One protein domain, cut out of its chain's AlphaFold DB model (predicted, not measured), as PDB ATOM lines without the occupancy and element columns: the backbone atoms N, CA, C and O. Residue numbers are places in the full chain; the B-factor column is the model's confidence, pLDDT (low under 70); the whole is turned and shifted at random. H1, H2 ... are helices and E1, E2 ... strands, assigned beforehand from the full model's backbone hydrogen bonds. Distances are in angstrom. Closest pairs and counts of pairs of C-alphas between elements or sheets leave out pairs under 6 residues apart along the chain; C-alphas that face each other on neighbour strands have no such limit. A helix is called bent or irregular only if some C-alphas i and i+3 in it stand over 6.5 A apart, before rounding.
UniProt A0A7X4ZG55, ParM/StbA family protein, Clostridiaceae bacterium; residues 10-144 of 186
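Overview. This is residues 10 to 144 of the 186 residues of the protein "ParM/StbA family protein" of Clostridiaceae bacterium (UniProt A0A7X4ZG55). A strongly twisted sheet of nine strands curls like part of a barrel round helix H1, which lies in the core, while helix H2 packs on E9 at one end of the longest axis. The edge strands E3 and E4 follow each other in the chain, E3 running on into E4 across a break of 2 residues at 61 degrees. The printed part has 135 residues, with named elements in the order E1 E2 E3 E4 E5 E6 H1 E7 H2 E8 E9; the mixed sheet runs E3 E2 E1 E7 E9 E8 E5 E6 E4, and the class is mixed, helices and strands. It is compact, with a radius of gyration of the C-alphas of 13.9 A and spans of 42 by 31 by 25 A.

Arrangement. Start at E1, residues 10 to 16, E2, residues 20 to 22, and E3, residues 27 to 29: a meander, each strand the antiparallel neighbour of the one before, with N 15 and O 22 at 2.8 A and N 21 and O 28 at 2.8 A. E4, residues 32 to 35, is antiparallel to E6, residues 51 to 55 (N 35 and O 52, 2.8 A), which forms a hairpin with E5, residues 45 to 48 (N 53 and O 46, 2.8 A). The sheet curls round H1, residues 71 to 86, and the two make two layers, a helix on one face of a sheet; the closest C-alphas of H1 and E1 are those of Ala 79 and Val 14, 7.1 A. E7, residues 91 to 100, is parallel to E1 (N 97 and O 12, 2.9 A) and to E9, residues 129 to 142 (N 94 and O 134, 2.8 A). E9 and E8, residues 121 to 126, form a hairpin (N 122 and O 133, 2.8 A), and E8 is antiparallel to E5 (N 47 and O 125, 2.8 A). H2, residues 102 to 116, is on the sheet at a height of 8.0 A; its closest C-alpha to E9 is Leu 102, 4.8 A from that of Pro 142. H1 and H2 are close but not clearly touching, the C-alphas of His 73 and Leu 116 being 6.3 A apart, and about perpendicular at 77 degrees. Every O i to N i+4 pair of H1 is within hydrogen-bond range, against 7 of 11 in H2.

Along the chain. Find C-alpha 10 at (129.412, 112.070, 139.480), where E1 begins its 18.7 A. From C-alpha 71 at (139.621, 116.746, 118.831), H1 runs 22.7 A. E7 covers 26.3 A and bends by 54 degrees at residue 94; H2, 17.9 A, is irregular, with C-alphas 107 and 110 at 7.7 A. E8 covers 15.8 A and E6 12.8 A; E2, E3, E4 and E5 are shorter. E9, 32.1 A, bends by 80 degrees at residue 136 and ends at C-alpha 142, (125.228, 102.717, 121.637).

Size, cuts and confidence. The C-alphas farthest apart, those of Ile 40 and Lys 106, are 42.7 A apart. The printed part has no cut. Look for the long link at residues 56 to 70, between E6 and H1. The mean pLDDT of the printed part is 93.5, and no printed residue is under 70.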
ATOM      1  N   ILE A  10     130.522 111.660 140.345       95.44
ATOM      2  CA  ILE A  10     129.412 112.070 139.480       95.44
ATOM      3  C   ILE A  10     129.502 111.352 138.135       95.44
ATOM      4  O   ILE A  10     130.589 111.092 137.622       95.44
ATOM      5  N   ILE A  11     128.348 111.032 137.559       96.25
ATOM      6  CA  ILE A  11     128.269 110.484 136.205       96.25
ATOM      7  C   ILE A  11     127.987 111.641 135.254       96.25
ATOM      8  O   ILE A  11     127.038 112.399 135.467       96.25
ATOM      9  N   ILE A  12     128.802 111.770 134.210       97.06
ATOM     10  CA  ILE A  12     128.588 112.753 133.145       97.06
ATOM     11  C   ILE A  12     128.374 112.009 131.830       97.06
ATOM     12  O   ILE A  12     129.248 111.284 131.354       97.06
ATOM     13  N   GLY A  13     127.178 112.188 131.268       95.19
ATOM     14  CA  GLY A  13     126.807 111.663 129.962       95.19
ATOM     15  C   GLY A  13     127.283 112.583 128.840       95.19
ATOM     16  O   GLY A  13     126.998 113.780 128.885       95.19
ATOM     17  N   VAL A  14     127.970 112.033 127.835       95.06
ATOM     18  CA  VAL A  14     128.442 112.794 126.667       95.06
ATOM     19  C   VAL A  14     128.179 112.030 125.368       95.06
ATOM     20  O   VAL A  14     128.797 111.001 125.073       95.06
ATOM     21  N   ASP A  15     127.286 112.566 124.544       92.31
ATOM     22  CA  ASP A  15     127.063 112.107 123.177       92.31
ATOM     23  C   ASP A  15     128.027 112.818 122.217       92.31
ATOM     24  O   ASP A  15     127.953 114.030 122.008       92.31
ATOM     25  N   HIS A  16     128.951 112.041 121.650       92.31
ATOM     26  CA  HIS A  16     130.030 112.528 120.795       92.31
ATOM     27  C   HIS A  16     129.619 112.507 119.315       92.31
ATOM     28  O   HIS A  16     130.097 111.671 118.549       92.31
ATOM     29  N   GLY A  17     128.697 113.358 118.875       88.88
ATOM     30  CA  GLY A  17     128.368 113.460 117.448       88.88
ATOM     31  C   GLY A  17     129.491 114.131 116.648       88.88
ATOM     32  O   GLY A  17     130.212 114.954 117.191       88.88
ATOM     33  N   TYR A  18     129.626 113.840 115.348       87.50
ATOM     34  CA  TYR A  18     130.554 114.596 114.484       87.50
ATOM     35  C   TYR A  18     130.082 116.023 114.226       87.50
ATOM     36  O   TYR A  18     130.909 116.900 114.038       87.50
ATOM     37  N   GLY A  19     128.773 116.285 114.251       88.69
ATOM     38  CA  GLY A  19     128.245 117.648 114.180       88.69
ATOM     39  C   GLY A  19     128.228 118.353 115.533       88.69
ATOM     40  O   GLY A  19     128.679 119.486 115.652       88.69
ATOM     41  N   ASN A  20     127.689 117.698 116.558       92.12
ATOM     42  CA  ASN A  20     127.498 118.317 117.863       92.12
ATOM     43  C   ASN A  20     127.902 117.369 118.984       92.12
ATOM     44  O   ASN A  20     127.576 116.183 118.948       92.12
ATOM     45  N   MET A  21     128.518 117.950 120.002       93.94
ATOM     46  CA  MET A  21     128.628 117.377 121.330       93.94
ATOM     47  C   MET A  21     127.343 117.685 122.092       93.94
ATOM     48  O   MET A  21     126.846 118.817 122.044       93.94
ATOM     49  N   LYS A  22     126.799 116.694 122.797       93.50
ATOM     50  CA  LYS A  22     125.628 116.889 123.658       93.50
ATOM     51  C   LYS A  22     125.883 116.293 125.032       93.50
ATOM     52  O   LYS A  22     126.323 115.153 125.157       93.50
ATOM     53  N   THR A  23     125.563 117.064 126.054       95.06
ATOM     54  CA  THR A  23     125.489 116.636 127.447       95.06
ATOM     55  C   THR A  23     124.057 116.837 127.942       95.06
ATOM     56  O   THR A  23     123.176 117.226 127.172       95.06
ATOM     57  N   ALA A  24     123.795 116.576 129.223       92.62
ATOM     58  CA  ALA A  24     122.470 116.802 129.793       92.62
ATOM     59  C   ALA A  24     122.062 118.290 129.785       92.62
ATOM     60  O   ALA A  24     120.880 118.590 129.637       92.62
ATOM     61  N   HIS A  25     123.022 119.214 129.913       96.25
ATOM     62  CA  HIS A  25     122.751 120.646 130.079       96.25
ATOM     63  C   HIS A  25     123.294 121.527 128.948       96.25
ATOM     64  O   HIS A  25     123.036 122.732 128.936       96.25
ATOM     65  N   ARG A  26     124.035 120.965 127.983       95.50
ATOM     66  CA  ARG A  26     124.616 121.738 126.882       95.50
ATOM     67  C   ARG A  26     124.646 120.964 125.570       95.50
ATOM     68  O   ARG A  26     124.910 119.768 125.522       95.50
ATOM     69  N   ILE A  27     124.442 121.700 124.481       95.12
ATOM     70  CA  ILE A  27     124.739 121.268 123.116       95.12
ATOM     71  C   ILE A  27     125.704 122.288 122.519       95.12
ATOM     72  O   ILE A  27     125.470 123.492 122.642       95.12
ATOM     73  N   PHE A  28     126.778 121.822 121.889       95.25
ATOM     74  CA  PHE A  28     127.728 122.688 121.194       95.25
ATOM     75  C   PHE A  28     128.302 121.999 119.957       95.25
ATOM     76  O   PHE A  28     128.365 120.769 119.883       95.25
ATOM     77  N   LYS A  29     128.691 122.799 118.961       95.38
ATOM     78  CA  LYS A  29     129.280 122.278 117.728       95.38
ATOM     79  C   LYS A  29     130.686 121.733 117.993       95.38
ATOM     80  O   LYS A  29     131.361 122.157 118.924       95.38
ATOM     81  N   THR A  30     131.118 120.796 117.166       94.69
ATOM     82  CA  THR A  30     132.358 120.022 117.354       94.69
ATOM     83  C   THR A  30     133.599 120.645 116.731       94.69
ATOM     84  O   THR A  30     134.667 120.069 116.867       94.69
ATOM     85  N   GLY A  31     133.498 121.780 116.037       94.38
ATOM     86  CA  GLY A  31     134.668 122.434 115.454       94.38
ATOM     87  C   GLY A  31     135.738 122.707 116.508       94.38
ATOM     88  O   GLY A  31     135.424 123.267 117.558       94.38
ATOM     89  N   VAL A  32     136.975 122.305 116.220       96.06
ATOM     90  CA  VAL A  32     138.152 122.561 117.053       96.06
ATOM     91  C   VAL A  32     139.202 123.239 116.183       96.06
ATOM     92  O   VAL A  32     139.564 122.721 115.129       96.06
ATOM     93  N   GLU A  33     139.690 124.390 116.627       95.69
ATOM     94  CA  GLU A  33     140.827 125.078 116.015       95.69
ATOM     95  C   GLU A  33     141.935 125.243 117.058       95.69
ATOM     96  O   GLU A  33     141.712 125.807 118.128       95.69
ATOM     97  N   CYS A  34     143.120 124.710 116.759       96.19
ATOM     98  CA  CYS A  34     144.275 124.739 117.652       96.19
ATOM     99  C   CYS A  34     145.135 125.978 117.383       96.19
ATOM    100  O   CYS A  34     145.499 126.250 116.241       96.19
ATOM    101  N   MET A  35     145.520 126.675 118.447       95.75
ATOM    102  CA  MET A  35     146.345 127.878 118.422       95.75
ATOM    103  C   MET A  35     147.473 127.760 119.455       95.75
ATOM    104  O   MET A  35     147.292 127.177 120.527       95.75
ATOM    105  N   GLU A  36     148.637 128.318 119.131       96.56
ATOM    106  CA  GLU A  36     149.788 128.380 120.050       96.56
ATOM    107  C   GLU A  36     149.665 129.552 121.044       96.56
ATOM    108  O   GLU A  36     150.201 129.502 122.147       96.56
ATOM    109  N   GLU A  37     148.917 130.594 120.679       96.12
ATOM    110  CA  GLU A  37     148.680 131.779 121.507       96.12
ATOM    111  C   GLU A  37     147.202 131.906 121.892       96.12
ATOM    112  O   GLU A  37     146.318 131.323 121.258       96.12
ATOM    113  N   GLU A  38     146.929 132.684 122.943       95.56
ATOM    114  CA  GLU A  38     145.561 132.926 123.397       95.56
ATOM    115  C   GLU A  38     144.743 133.636 122.299       95.56
ATOM    116  O   GLU A  38     145.172 134.674 121.784       95.56
ATOM    117  N   PRO A  39     143.548 133.128 121.939       92.81
ATOM    118  CA  PRO A  39     142.717 133.753 120.918       92.81
ATOM    119  C   PRO A  39     142.261 135.153 121.347       92.81
ATOM    120  O   PRO A  39     141.658 135.343 122.401       92.81
ATOM    121  N   ILE A  40     142.487 136.138 120.477       90.62
ATOM    122  CA  ILE A  40     142.105 137.539 120.723       90.62
ATOM    123  C   ILE A  40     140.583 137.725 120.621       90.62
ATOM    124  O   ILE A  40     139.983 138.478 121.389       90.62
ATOM    125  N   VAL A  41     139.955 137.056 119.647       89.19
ATOM    126  CA  VAL A  41     138.542 137.266 119.292       89.19
ATOM    127  C   VAL A  41     137.623 136.282 120.014       89.19
ATOM    128  O   VAL A  41     136.625 136.695 120.610       89.19
ATOM    129  N   SER A  42     137.938 134.983 119.974       90.19
ATOM    130  CA  SER A  42     137.068 133.971 120.576       90.19
ATOM    131  C   SER A  42     137.287 133.874 122.081       90.19
ATOM    132  O   SER A  42     138.406 133.758 122.568       90.19
ATOM    133  N   ARG A  43     136.182 133.866 122.828       92.00
ATOM    134  CA  ARG A  43     136.177 133.588 124.273       92.00
ATOM    135  C   ARG A  43     135.812 132.141 124.587       92.00
ATOM    136  O   ARG A  43     135.835 131.754 125.752       92.00
ATOM    137  N   ASN A  44     135.444 131.354 123.575       95.75
ATOM    138  CA  ASN A  44     134.989 129.982 123.738       95.75
ATOM    139  C   ASN A  44     136.120 128.999 123.433       95.75
ATOM    140  O   ASN A  44     136.102 128.317 122.411       95.75
ATOM    141  N   PHE A  45     137.114 128.950 124.315       97.38
ATOM    142  CA  PHE A  45     138.266 128.078 124.139       97.38
ATOM    143  C   PHE A  45     138.558 127.235 125.377       97.38
ATOM    144  O   PHE A  45     138.252 127.620 126.510       97.38
ATOM    145  N   VAL A  46     139.183 126.087 125.128       98.44
ATOM    146  CA  VAL A  46     139.865 125.270 126.130       98.44
ATOM    147  C   VAL A  46     141.351 125.608 126.070       98.44
ATOM    148  O   VAL A  46     141.942 125.565 124.997       98.44
ATOM    149  N   LYS A  47     141.975 125.917 127.203       98.44
ATOM    150  CA  LYS A  47     143.434 125.890 127.332       98.44
ATOM    151  C   LYS A  47     143.813 124.587 128.011       98.44
ATOM    152  O   LYS A  47     143.375 124.305 129.130       98.44
ATOM    153  N   TYR A  48     144.616 123.792 127.326       98.25
ATOM    154  CA  TYR A  48     145.032 122.486 127.802       98.25
ATOM    155  C   TYR A  48     146.485 122.258 127.423       98.25
ATOM    156  O   TYR A  48     146.866 122.430 126.264       98.25
ATOM    157  N   LYS A  49     147.294 121.888 128.422       95.06
ATOM    158  CA  LYS A  49     148.758 121.886 128.313       95.06
ATOM    159  C   LYS A  49     149.217 123.275 127.842       95.06
ATOM    160  O   LYS A  49     148.746 124.278 128.381       95.06
ATOM    161  N   ASP A  50     150.077 123.336 126.834       95.50
ATOM    162  CA  ASP A  50     150.659 124.588 126.343       95.50
ATOM    163  C   ASP A  50     149.895 125.193 125.153       95.50
ATOM    164  O   ASP A  50     150.412 126.082 124.488       95.50
ATOM    165  N   LYS A  51     148.671 124.719 124.866       97.88
ATOM    166  CA  LYS A  51     147.897 125.122 123.680       97.88
ATOM    167  C   LYS A  51     146.501 125.640 124.005       97.88
ATOM    168  O   LYS A  51     145.919 125.330 125.051       97.88
ATOM    169  N   PHE A  52     145.951 126.394 123.055       98.12
ATOM    170  CA  PHE A  52     144.594 126.927 123.085       98.12
ATOM    171  C   PHE A  52     143.760 126.296 121.973       98.12
ATOM    172  O   PHE A  52     144.211 126.160 120.841       98.12
ATOM    173  N   TYR A  53     142.530 125.918 122.297       98.00
ATOM    174  CA  TYR A  53     141.621 125.242 121.383       98.00
ATOM    175  C   TYR A  53     140.302 125.996 121.331       98.00
ATOM    176  O   TYR A  53     139.527 125.941 122.287       98.00
ATOM    177  N   VAL A  54     140.038 126.705 120.237       97.31
ATOM    178  CA  VAL A  54     138.754 127.375 120.003       97.31
ATOM    179  C   VAL A  54     137.712 126.323 119.642       97.31
ATOM    180  O   VAL A  54     137.948 125.480 118.779       97.31
ATOM    181  N   ILE A  55     136.566 126.360 120.323       96.06
ATOM    182  CA  ILE A  55     135.528 125.334 120.224       96.06
ATOM    183  C   ILE A  55     134.262 125.909 119.592       96.06
ATOM    184  O   ILE A  55     133.771 126.965 119.987       96.06
ATOM    185  N   GLY A  56     133.657 125.154 118.683       88.88
ATOM    186  CA  GLY A  56     132.260 125.325 118.293       88.88
ATOM    187  C   GLY A  56     131.969 126.380 117.224       88.88
ATOM    188  O   GLY A  56     130.797 126.630 116.949       88.88
ATOM    189  N   GLU A  57     132.992 126.949 116.583       86.88
ATOM    190  CA  GLU A  57     132.817 127.868 115.441       86.88
ATOM    191  C   GLU A  57     132.424 127.119 114.148       86.88
ATOM    192  O   GLU A  57     131.776 127.671 113.258       86.88
ATOM    193  N   SER A  58     132.744 125.824 114.061       87.06
ATOM    194  CA  SER A  58     132.459 124.949 112.914       87.06
ATOM    195  C   SER A  58     132.013 123.546 113.361       87.06
ATOM    196  O   SER A  58     131.642 123.342 114.518       87.06
ATOM    197  N   HIS A  59     132.014 122.574 112.445       87.56
ATOM    198  CA  HIS A  59     131.757 121.159 112.720       87.56
ATOM    199  C   HIS A  59     132.960 120.324 112.273       87.56
ATOM    200  O   HIS A  59     133.580 120.646 111.258       87.56
ATOM    201  N   LEU A  60     133.250 119.226 112.975       86.06
ATOM    202  CA  LEU A  60     134.180 118.221 112.465       86.06
ATOM    203  C   LEU A  60     133.614 117.583 111.200       86.06
ATOM    204  O   LEU A  60     132.437 117.219 111.122       86.06
ATOM    205  N   VAL A  61     134.494 117.399 110.221       82.62
ATOM    206  CA  VAL A  61     134.215 116.535 109.077       82.62
ATOM    207  C   VAL A  61     134.178 115.094 109.577       82.62
ATOM    208  O   VAL A  61     134.963 114.697 110.437       82.62
ATOM    209  N   TYR A  62     133.248 114.302 109.056       81.31
ATOM    210  CA  TYR A  62     133.158 112.890 109.397       81.31
ATOM    211  C   TYR A  62     134.429 112.137 108.968       81.31
ATOM    212  O   TYR A  62     134.782 112.138 107.791       81.31
ATOM    213  N   GLN A  63     135.079 111.465 109.922       78.38
ATOM    214  CA  GLN A  63     136.337 110.728 109.703       78.38
ATOM    215  C   GLN A  63     136.177 109.199 109.797       78.38
ATOM    216  O   GLN A  63     137.063 108.454 109.406       78.38
ATOM    217  N   GLY A  64     135.039 108.684 110.277       80.06
ATOM    218  CA  GLY A  64     134.809 107.233 110.399       80.06
ATOM    219  C   GLY A  64     135.461 106.568 111.622       80.06
ATOM    220  O   GLY A  64     135.132 105.425 111.945       80.06
ATOM    221  N   ASN A  65     136.332 107.286 112.327       84.75
ATOM    222  CA  ASN A  65     136.903 106.895 113.605       84.75
ATOM    223  C   ASN A  65     137.060 108.139 114.498       84.75
ATOM    224  O   ASN A  65     137.452 109.206 114.031       84.75
ATOM    225  N   LYS A  66     136.675 108.037 115.774       85.62
ATOM    226  CA  LYS A  66     136.706 109.162 116.730       85.62
ATOM    227  C   LYS A  66     138.030 109.282 117.490       85.62
ATOM    228  O   LYS A  66     138.183 110.202 118.286       85.62
ATOM    229  N   THR A  67     138.957 108.348 117.296       90.88
ATOM    230  CA  THR A  67     140.230 108.303 118.032       90.88
ATOM    231  C   THR A  67     141.433 108.703 117.181       90.88
ATOM    232  O   THR A  67     142.560 108.539 117.636       90.88
ATOM    233  N   GLU A  68     141.222 109.159 115.942       88.00
ATOM    234  CA  GLU A  68     142.310 109.502 115.011       88.00
ATOM    235  C   GLU A  68     143.006 110.822 115.357       88.00
ATOM    236  O   GLU A  68     144.203 110.959 115.116       88.00
ATOM    237  N   SER A  69     142.283 111.772 115.953       91.38
ATOM    238  CA  SER A  69     142.805 113.073 116.377       91.38
ATOM    239  C   SER A  69     142.570 113.326 117.869       91.38
ATOM    240  O   SER A  69     141.882 112.575 118.563       91.38
ATOM    241  N   GLU A  70     143.126 114.422 118.381       92.56
ATOM    242  CA  GLU A  70     142.883 114.907 119.746       92.56
ATOM    243  C   GLU A  70     141.528 115.620 119.908       92.56
ATOM    244  O   GLU A  70     141.136 115.936 121.031       92.56
ATOM    245  N   ASP A  71     140.782 115.850 118.822       95.19
ATOM    246  CA  ASP A  71     139.621 116.746 118.831       95.19
ATOM    247  C   ASP A  71     138.548 116.284 119.816       95.19
ATOM    248  O   ASP A  71     138.094 117.065 120.650       95.19
ATOM    249  N   PHE A  72     138.171 115.001 119.801       95.75
ATOM    250  CA  PHE A  72     137.157 114.492 120.729       95.75
ATOM    251  C   PHE A  72     137.618 114.492 122.189       95.75
ATOM    252  O   PHE A  72     136.784 114.633 123.084       95.75
ATOM    253  N   HIS A  73     138.919 114.393 122.456       97.19
ATOM    254  CA  HIS A  73     139.460 114.558 123.800       97.19
ATOM    255  C   HIS A  73     139.300 116.007 124.270       97.19
ATOM    256  O   HIS A  73     138.739 116.239 125.340       97.19
ATOM    257  N   ILE A  74     139.676 116.985 123.443       98.06
ATOM    258  CA  ILE A  74     139.492 118.413 123.742       98.06
ATOM    259  C   ILE A  74     138.006 118.768 123.905       98.06
ATOM    260  O   ILE A  74     137.621 119.448 124.857       98.06
ATOM    261  N   LEU A  75     137.146 118.254 123.027       98.00
ATOM    262  CA  LEU A  75     135.696 118.419 123.127       98.00
ATOM    263  C   LEU A  75     135.134 117.786 124.410       98.00
ATOM    264  O   LEU A  75     134.185 118.319 124.986       98.00
ATOM    265  N   THR A  76     135.725 116.690 124.895       98.19
ATOM    266  CA  THR A  76     135.364 116.094 126.192       98.19
ATOM    267  C   THR A  76     135.709 117.031 127.348       98.19
ATOM    268  O   THR A  76     134.901 117.165 128.263       98.19
ATOM    269  N   LEU A  77     136.847 117.735 127.304       98.62
ATOM    270  CA  LEU A  77     137.194 118.748 128.313       98.62
ATOM    271  C   LEU A  77     136.152 119.873 128.354       98.62
ATOM    272  O   LEU A  77     135.658 120.221 129.426       98.62
ATOM    273  N   ALA A  78     135.748 120.387 127.188       98.38
ATOM    274  CA  ALA A  78     134.691 121.394 127.097       98.38
ATOM    275  C   ALA A  78     133.347 120.870 127.644       98.38
ATOM    276  O   ALA A  78     132.681 121.563 128.413       98.38
ATOM    277  N   ALA A  79     132.967 119.630 127.311       98.25
ATOM    278  CA  ALA A  79     131.748 118.996 127.816       98.25
ATOM    279  C   ALA A  79     131.761 118.827 129.346       98.25
ATOM    280  O   ALA A  79     130.764 119.116 130.009       98.25
ATOM    281  N   LEU A  80     132.894 118.394 129.910       98.56
ATOM    282  CA  LEU A  80     133.095 118.296 131.355       98.56
ATOM    283  C   LEU A  80     132.938 119.666 132.021       98.56
ATOM    284  O   LEU A  80     132.181 119.779 132.982       98.56
ATOM    285  N   ALA A  81     133.594 120.706 131.500       98.38
ATOM    286  CA  ALA A  81     133.496 122.051 132.062       98.38
ATOM    287  C   ALA A  81     132.073 122.618 132.006       98.38
ATOM    288  O   ALA A  81     131.625 123.193 132.990       98.38
ATOM    289  N   GLU A  82     131.334 122.435 130.910       98.19
ATOM    290  CA  GLU A  82     129.935 122.887 130.810       98.19
ATOM    291  C   GLU A  82     129.040 122.211 131.867       98.19
ATOM    292  O   GLU A  82     128.228 122.864 132.525       98.19
ATOM    293  N   GLU A  83     129.224 120.910 132.097       98.38
ATOM    294  CA  GLU A  83     128.479 120.162 133.113       98.38
ATOM    295  C   GLU A  83     128.885 120.544 134.548       98.38
ATOM    296  O   GLU A  83     128.026 120.648 135.430       98.38
ATOM    297  N   LEU A  84     130.174 120.768 134.800       97.88
ATOM    298  CA  LEU A  84     130.671 121.229 136.097       97.88
ATOM    299  C   LEU A  84     130.195 122.658 136.394       97.88
ATOM    300  O   LEU A  84     129.659 122.904 137.473       97.88
ATOM    301  N   MET A  85     130.274 123.558 135.412       97.12
ATOM    302  CA  MET A  85     129.779 124.934 135.489       97.12
ATOM    303  C   MET A  85     128.288 124.975 135.824       97.12
ATOM    304  O   MET A  85     127.888 125.695 136.737       97.12
ATOM    305  N   PHE A  86     127.465 124.163 135.150       96.88
ATOM    306  CA  PHE A  86     126.036 124.057 135.457       96.88
ATOM    307  C   PHE A  86     125.781 123.646 136.918       96.88
ATOM    308  O   PHE A  86     124.843 124.124 137.553       96.88
ATOM    309  N   ARG A  87     126.639 122.782 137.475       95.31
ATOM    310  CA  ARG A  87     126.571 122.327 138.875       95.31
ATOM    311  C   ARG A  87     127.232 123.296 139.865       95.31
ATOM    312  O   ARG A  87     127.180 123.039 141.066       95.31
ATOM    313  N   GLY A  88     127.855 124.379 139.397       96.44
ATOM    314  CA  GLY A  88     128.630 125.301 140.231       96.44
ATOM    315  C   GLY A  88     129.898 124.669 140.821       96.44
ATOM    316  O   GLY A  88     130.277 124.993 141.946       96.44
ATOM    317  N   LEU A  89     130.513 123.731 140.095       96.62
ATOM    318  CA  LEU A  89     131.711 122.995 140.499       96.62
ATOM    319  C   LEU A  89     132.898 123.366 139.609       96.62
ATOM    320  O   LEU A  89     132.735 123.605 138.419       96.62
ATOM    321  N   HIS A  90     134.097 123.328 140.186       96.94
ATOM    322  CA  HIS A  90     135.366 123.415 139.451       96.94
ATOM    323  C   HIS A  90     136.200 122.136 139.582       96.94
ATOM    324  O   HIS A  90     137.113 121.911 138.793       96.94
ATOM    325  N   GLU A  91     135.863 121.272 140.544       97.44
ATOM    326  CA  GLU A  91     136.584 120.033 140.810       97.44
ATOM    327  C   GLU A  91     135.610 118.870 141.002       97.44
ATOM    328  O   GLU A  91     134.583 119.028 141.670       97.44
ATOM    329  N   ALA A  92     135.905 117.709 140.409       96.81
ATOM    330  CA  ALA A  92     135.061 116.522 140.552       96.81
ATOM    331  C   ALA A  92     135.779 115.206 140.220       96.81
ATOM    332  O   ALA A  92     136.610 115.134 139.316       96.81
ATOM    333  N   ASN A  93     135.347 114.128 140.879       97.44
ATOM    334  CA  ASN A  93     135.583 112.763 140.412       97.44
ATOM    335  C   ASN A  93     134.462 112.360 139.455       97.44
ATOM    336  O   ASN A  93     133.289 112.381 139.840       97.44
ATOM    337  N   VAL A  94     134.803 111.968 138.231       97.75
ATOM    338  CA  VAL A  94     133.830 111.732 137.160       97.75
ATOM    339  C   VAL A  94     133.941 110.315 136.612       97.75
ATOM    340  O   VAL A  94     135.030 109.833 136.315       97.75
ATOM    341  N   THR A  95     132.802 109.657 136.413       97.81
ATOM    342  CA  THR A  95     132.685 108.515 135.499       97.81
ATOM    343  C   THR A  95     131.961 108.974 134.239       97.81
ATOM    344  O   THR A  95     130.848 109.496 134.310       97.81
ATOM    345  N   LEU A  96     132.591 108.796 133.081       97.38
ATOM    346  CA  LEU A  96     131.992 109.155 131.799       97.38
ATOM    347  C   LEU A  96     131.012 108.071 131.339       97.38
ATOM    348  O   LEU A  96     131.315 106.884 131.402       97.38
ATOM    349  N   ALA A  97     129.858 108.477 130.821       95.06
ATOM    350  CA  ALA A  97     128.951 107.610 130.074       95.06
ATOM    351  C   ALA A  97     128.849 108.153 128.644       95.06
ATOM    352  O   ALA A  97     128.267 109.212 128.423       95.06
ATOM    353  N   VAL A  98     129.461 107.476 127.673       93.69
ATOM    354  CA  VAL A  98     129.664 108.040 126.329       93.69
ATOM    355  C   VAL A  98     128.936 107.274 125.239       93.69
ATOM    356  O   VAL A  98     128.812 106.053 125.293       93.69
ATOM    357  N   GLY A  99     128.474 108.005 124.225       86.94
ATOM    358  CA  GLY A  99     127.816 107.440 123.050       86.94
ATOM    359  C   GLY A  99     128.782 107.126 121.903       86.94
ATOM    360  O   GLY A  99     129.541 107.993 121.457       86.94
ATOM    361  N   LEU A 100     128.680 105.919 121.341       86.38
ATOM    362  CA  LEU A 100     129.304 105.536 120.069       86.38
ATOM    363  C   LEU A 100     128.260 104.933 119.103       86.38
ATOM    364  O   LEU A 100     127.380 104.211 119.574       86.38
ATOM    365  N   PRO A 101     128.311 105.183 117.777       82.88
ATOM    366  CA  PRO A 101     127.400 104.536 116.835       82.88
ATOM    367  C   PRO A 101     127.379 103.019 117.027       82.88
ATOM    368  O   PRO A 101     128.437 102.397 117.159       82.88
ATOM    369  N   LEU A 102     126.192 102.402 117.002       79.62
ATOM    370  CA  LEU A 102     126.053 100.963 117.262       79.62
ATOM    371  C   LEU A 102     126.941 100.115 116.338       79.62
ATOM    372  O   LEU A 102     127.555  99.150 116.789       79.62
ATOM    373  N   ALA A 103     127.048 100.505 115.065       78.44
ATOM    374  CA  ALA A 103     127.884  99.829 114.075       78.44
ATOM    375  C   ALA A 103     129.374  99.771 114.471       78.44
ATOM    376  O   ALA A 103     130.090  98.877 114.028       78.44
ATOM    377  N   TRP A 104     129.843 100.697 115.312       83.88
ATOM    378  CA  TRP A 104     131.241 100.799 115.740       83.88
ATOM    379  C   TRP A 104     131.484 100.266 117.146       83.88
ATOM    380  O   TRP A 104     132.633 100.134 117.554       83.88
ATOM    381  N   MET A 105     130.433  99.905 117.883       83.31
ATOM    382  CA  MET A 105     130.561  99.397 119.251       83.31
ATOM    383  C   MET A 105     131.522  98.209 119.343       83.31
ATOM    384  O   MET A 105     132.384  98.184 120.218       83.31
ATOM    385  N   LYS A 106     131.408  97.246 118.416       82.56
ATOM    386  CA  LYS A 106     132.259  96.046 118.410       82.56
ATOM    387  C   LYS A 106     133.708  96.334 118.016       82.56
ATOM    388  O   LYS A 106     134.601  95.706 118.567       82.56
ATOM    389  N   SER A 107     133.937  97.231 117.058       86.44
ATOM    390  CA  SER A 107     135.265  97.464 116.478       86.44
ATOM    391  C   SER A 107     136.048  98.586 117.161       86.44
ATOM    392  O   SER A 107     137.264  98.496 117.232       86.44
ATOM    393  N   GLN A 108     135.375  99.620 117.670       89.81
ATOM    394  CA  GLN A 108     136.008 100.832 118.207       89.81
ATOM    395  C   GLN A 108     135.700 101.077 119.694       89.81
ATOM    396  O   GLN A 108     136.340 101.925 120.307       89.81
ATOM    397  N   GLY A 109     134.753 100.360 120.316       91.25
ATOM    398  CA  GLY A 109     134.308 100.655 121.687       91.25
ATOM    399  C   GLY A 109     135.427 100.607 122.735       91.25
ATOM    400  O   GLY A 109     135.565 101.525 123.547       91.25
ATOM    401  N   ALA A 110     136.266  99.569 122.695       93.62
ATOM    402  CA  ALA A 110     137.399  99.437 123.611       93.62
ATOM    403  C   ALA A 110     138.457 100.526 123.379       93.62
ATOM    404  O   ALA A 110     139.027 101.051 124.336       93.62
ATOM    405  N   ASP A 111     138.708 100.875 122.120       94.88
ATOM    406  CA  ASP A 111     139.711 101.863 121.728       94.88
ATOM    407  C   ASP A 111     139.259 103.268 122.111       94.88
ATOM    408  O   ASP A 111     140.034 104.029 122.681       94.88
ATOM    409  N   PHE A 112     137.974 103.570 121.928       94.88
ATOM    410  CA  PHE A 112     137.375 104.828 122.349       94.88
ATOM    411  C   PHE A 112     137.406 104.995 123.875       94.88
ATOM    412  O   PHE A 112     137.774 106.057 124.372       94.88
ATOM    413  N   LYS A 113     137.125 103.927 124.641       96.00
ATOM    414  CA  LYS A 113     137.284 103.935 126.107       96.00
ATOM    415  C   LYS A 113     138.733 104.217 126.518       96.00
ATOM    416  O   LYS A 113     138.955 105.045 127.398       96.00
ATOM    417  N   ARG A 114     139.718 103.567 125.881       96.62
ATOM    418  CA  ARG A 114     141.147 103.823 126.155       96.62
ATOM    419  C   ARG A 114     141.559 105.241 125.774       96.62
ATOM    420  O   ARG A 114     142.274 105.875 126.536       96.62
ATOM    421  N   TYR A 115     141.077 105.746 124.643       96.94
ATOM    422  CA  TYR A 115     141.325 107.109 124.182       96.94
ATOM    423  C   TYR A 115     140.824 108.156 125.186       96.94
ATOM    424  O   TYR A 115     141.561 109.075 125.531       96.94
ATOM    425  N   LEU A 116     139.602 108.004 125.706       96.75
ATOM    426  CA  LEU A 116     139.039 108.938 126.690       96.75
ATOM    427  C   LEU A 116     139.752 108.872 128.045       96.75
ATOM    428  O   LEU A 116     139.884 109.889 128.716       96.75
ATOM    429  N   LEU A 117     140.219 107.683 128.436       96.88
ATOM    430  CA  LEU A 117     140.908 107.438 129.706       96.88
ATOM    431  C   LEU A 117     142.437 107.481 129.591       96.88
ATOM    432  O   LEU A 117     143.124 107.037 130.512       96.88
ATOM    433  N   LYS A 118     142.982 107.999 128.483       95.94
ATOM    434  CA  LYS A 118     144.437 108.096 128.278       95.94
ATOM    435  C   LYS A 118     145.124 108.970 129.331       95.94
ATOM    436  O   LYS A 118     146.293 108.762 129.631       95.94
ATOM    437  N   GLU A 119     144.382 109.918 129.898       96.69
ATOM    438  CA  GLU A 119     144.786 110.769 131.011       96.69
ATOM    439  C   GLU A 119     143.623 110.810 132.008       96.69
ATOM    440  O   GLU A 119     142.512 111.199 131.653       96.69
ATOM    441  N   GLN A 120     143.851 110.334 133.237       96.25
ATOM    442  CA  GLN A 120     142.804 110.301 134.267       96.25
ATOM    443  C   GLN A 120     142.734 111.595 135.069       96.25
ATOM    444  O   GLN A 120     141.664 111.971 135.528       96.25
ATOM    445  N   GLU A 121     143.862 112.273 135.239       97.81
ATOM    446  CA  GLU A 121     143.960 113.500 136.016       97.81
ATOM    447  C   GLU A 121     143.987 114.698 135.069       97.81
ATOM    448  O   GLU A 121     145.026 115.030 134.510       97.81
ATOM    449  N   LEU A 122     142.843 115.346 134.876       98.25
ATOM    450  CA  LEU A 122     142.680 116.410 133.892       98.25
ATOM    451  C   LEU A 122     142.720 117.775 134.572       98.25
ATOM    452  O   LEU A 122     141.867 118.090 135.403       98.25
ATOM    453  N   ARG A 123     143.681 118.611 134.174       98.44
ATOM    454  CA  ARG A 123     143.775 120.021 134.576       98.44
ATOM    455  C   ARG A 123     143.759 120.898 133.338       98.44
ATOM    456  O   ARG A 123     144.625 120.773 132.475       98.44
ATOM    457  N   PHE A 124     142.766 121.768 133.248       98.62
ATOM    458  CA  PHE A 124     142.543 122.590 132.066       98.62
ATOM    459  C   PHE A 124     141.781 123.865 132.428       98.62
ATOM    460  O   PHE A 124     141.199 123.974 133.508       98.62
ATOM    461  N   GLU A 125     141.786 124.837 131.521       98.50
ATOM    462  CA  GLU A 125     140.934 126.019 131.619       98.50
ATOM    463  C   GLU A 125     139.896 125.992 130.502       98.50
ATOM    464  O   GLU A 125     140.203 125.647 129.363       98.50
ATOM    465  N   PHE A 126     138.666 126.386 130.810       98.31
ATOM    466  CA  PHE A 126     137.619 126.596 129.820       98.31
ATOM    467  C   PHE A 126     137.021 127.979 130.022       98.31
ATOM    468  O   PHE A 126     136.555 128.303 131.112       98.31
ATOM    469  N   ARG A 127     137.068 128.816 128.978       96.75
ATOM    470  CA  ARG A 127     136.659 130.232 129.050       96.75
ATOM    471  C   ARG A 127     137.323 130.989 130.214       96.75
ATOM    472  O   ARG A 127     136.676 131.798 130.871       96.75
ATOM    473  N   LYS A 128     138.615 130.722 130.442       95.62
ATOM    474  CA  LYS A 128     139.460 131.275 131.526       95.62
ATOM    475  C   LYS A 128     139.122 130.813 132.948       95.62
ATOM    476  O   LYS A 128     139.782 131.244 133.887       95.62
ATOM    477  N   GLU A 129     138.169 129.902 133.111       97.94
ATOM    478  CA  GLU A 129     137.888 129.258 134.394       97.94
ATOM    479  C   GLU A 129     138.652 127.940 134.504       97.94
ATOM    480  O   GLU A 129     138.666 127.147 133.561       97.94
ATOM    481  N   ARG A 130     139.295 127.698 135.651       98.50
ATOM    482  CA  ARG A 130     140.089 126.485 135.901       98.50
ATOM    483  C   ARG A 130     139.204 125.331 136.340       98.50
ATOM    484  O   ARG A 130     138.320 125.516 137.176       98.50
ATOM    485  N   TYR A 131     139.504 124.146 135.820       98.56
ATOM    486  CA  TYR A 131     138.850 122.897 136.184       98.56
ATOM    487  C   TYR A 131     139.874 121.809 136.499       98.56
ATOM    488  O   TYR A 131     140.930 121.712 135.863       98.56
ATOM    489  N   HIS A 132     139.526 120.963 137.465       98.38
ATOM    490  CA  HIS A 132     140.291 119.780 137.831       98.38
ATOM    491  C   HIS A 132     139.366 118.564 137.932       98.38
ATOM    492  O   HIS A 132     138.520 118.459 138.814       98.38
ATOM    493  N   VAL A 133     139.504 117.636 136.991       98.12
ATOM    494  CA  VAL A 133     138.652 116.446 136.909       98.12
ATOM    495  C   VAL A 133     139.499 115.196 137.054       98.12
ATOM    496  O   VAL A 133     140.451 115.006 136.305       98.12
ATOM    497  N   HIS A 134     139.103 114.312 137.964       98.00
ATOM    498  CA  HIS A 134     139.658 112.968 138.056       98.00
ATOM    499  C   HIS A 134     138.697 111.957 137.413       98.00
ATOM    500  O   HIS A 134     137.603 111.699 137.927       98.00
ATOM    501  N   LEU A 135     139.080 111.375 136.278       97.50
ATOM    502  CA  LEU A 135     138.311 110.343 135.590       97.50
ATOM    503  C   LEU A 135     138.471 108.992 136.292       97.50
ATOM    504  O   LEU A 135     139.465 108.288 136.135       97.50
ATOM    505  N   CYS A 136     137.423 108.583 137.000       96.69
ATOM    506  CA  CYS A 136     137.326 107.283 137.665       96.69
ATOM    507  C   CYS A 136     137.093 106.116 136.691       96.69
ATOM    508  O   CYS A 136     137.211 104.956 137.084       96.69
ATOM    509  N   GLY A 137     136.672 106.400 135.456       96.25
ATOM    510  CA  GLY A 137     136.347 105.402 134.441       96.25
ATOM    511  C   GLY A 137     135.417 105.949 133.358       96.25
ATOM    512  O   GLY A 137     134.953 107.087 133.436       96.25
ATOM    513  N   ALA A 138     135.139 105.128 132.350       96.44
ATOM    514  CA  ALA A 138     134.236 105.457 131.254       96.44
ATOM    515  C   ALA A 138     133.459 104.214 130.810       96.44
ATOM    516  O   ALA A 138     134.048 103.145 130.664       96.44
ATOM    517  N   GLU A 139     132.166 104.353 130.556       94.38
ATOM    518  CA  GLU A 139     131.308 103.315 129.991       94.38
ATOM    519  C   GLU A 139     130.797 103.759 128.620       94.38
ATOM    520  O   GLU A 139     130.386 104.906 128.443       94.38
ATOM    521  N   VAL A 140     130.861 102.857 127.639       92.06
ATOM    522  CA  VAL A 140     130.499 103.141 126.244       92.06
ATOM    523  C   VAL A 140     129.157 102.492 125.943       92.06
ATOM    524  O   VAL A 140     128.988 101.286 126.124       92.06
ATOM    525  N   PHE A 141     128.219 103.288 125.445       89.38
ATOM    526  CA  PHE A 141     126.869 102.869 125.094       89.38
ATOM    527  C   PHE A 141     126.591 103.143 123.612       89.38
ATOM    528  O   PHE A 141     127.158 104.082 123.041       89.38
ATOM    529  N   PRO A 142     125.690 102.377 122.973       84.06
ATOM    530  CA  PRO A 142     125.228 102.717 121.637       84.06
ATOM    531  C   PRO A 142     124.572 104.106 121.617       84.06
ATOM    532  O   PRO A 142     123.736 104.423 122.466       84.06
ATOM    533  N   GLN A 143     124.923 104.939 120.638       81.44
ATOM    534  CA  GLN A 143     124.247 106.218 120.402       81.44
ATOM    535  C   GLN A 143     122.751 105.997 120.172       81.44
ATOM    536  O   GLN A 143     122.339 105.000 119.578       81.44
ATOM    537  N   GLY A 144     121.939 106.905 120.712       71.19
ATOM    538  CA  GLY A 144     120.481 106.803 120.680       71.19
ATOM    539  C   GLY A 144     119.882 105.767 121.640       71.19
ATOM    540  O   GLY A 144     118.667 105.750 121.809       71.19
TER     541      GLY A 144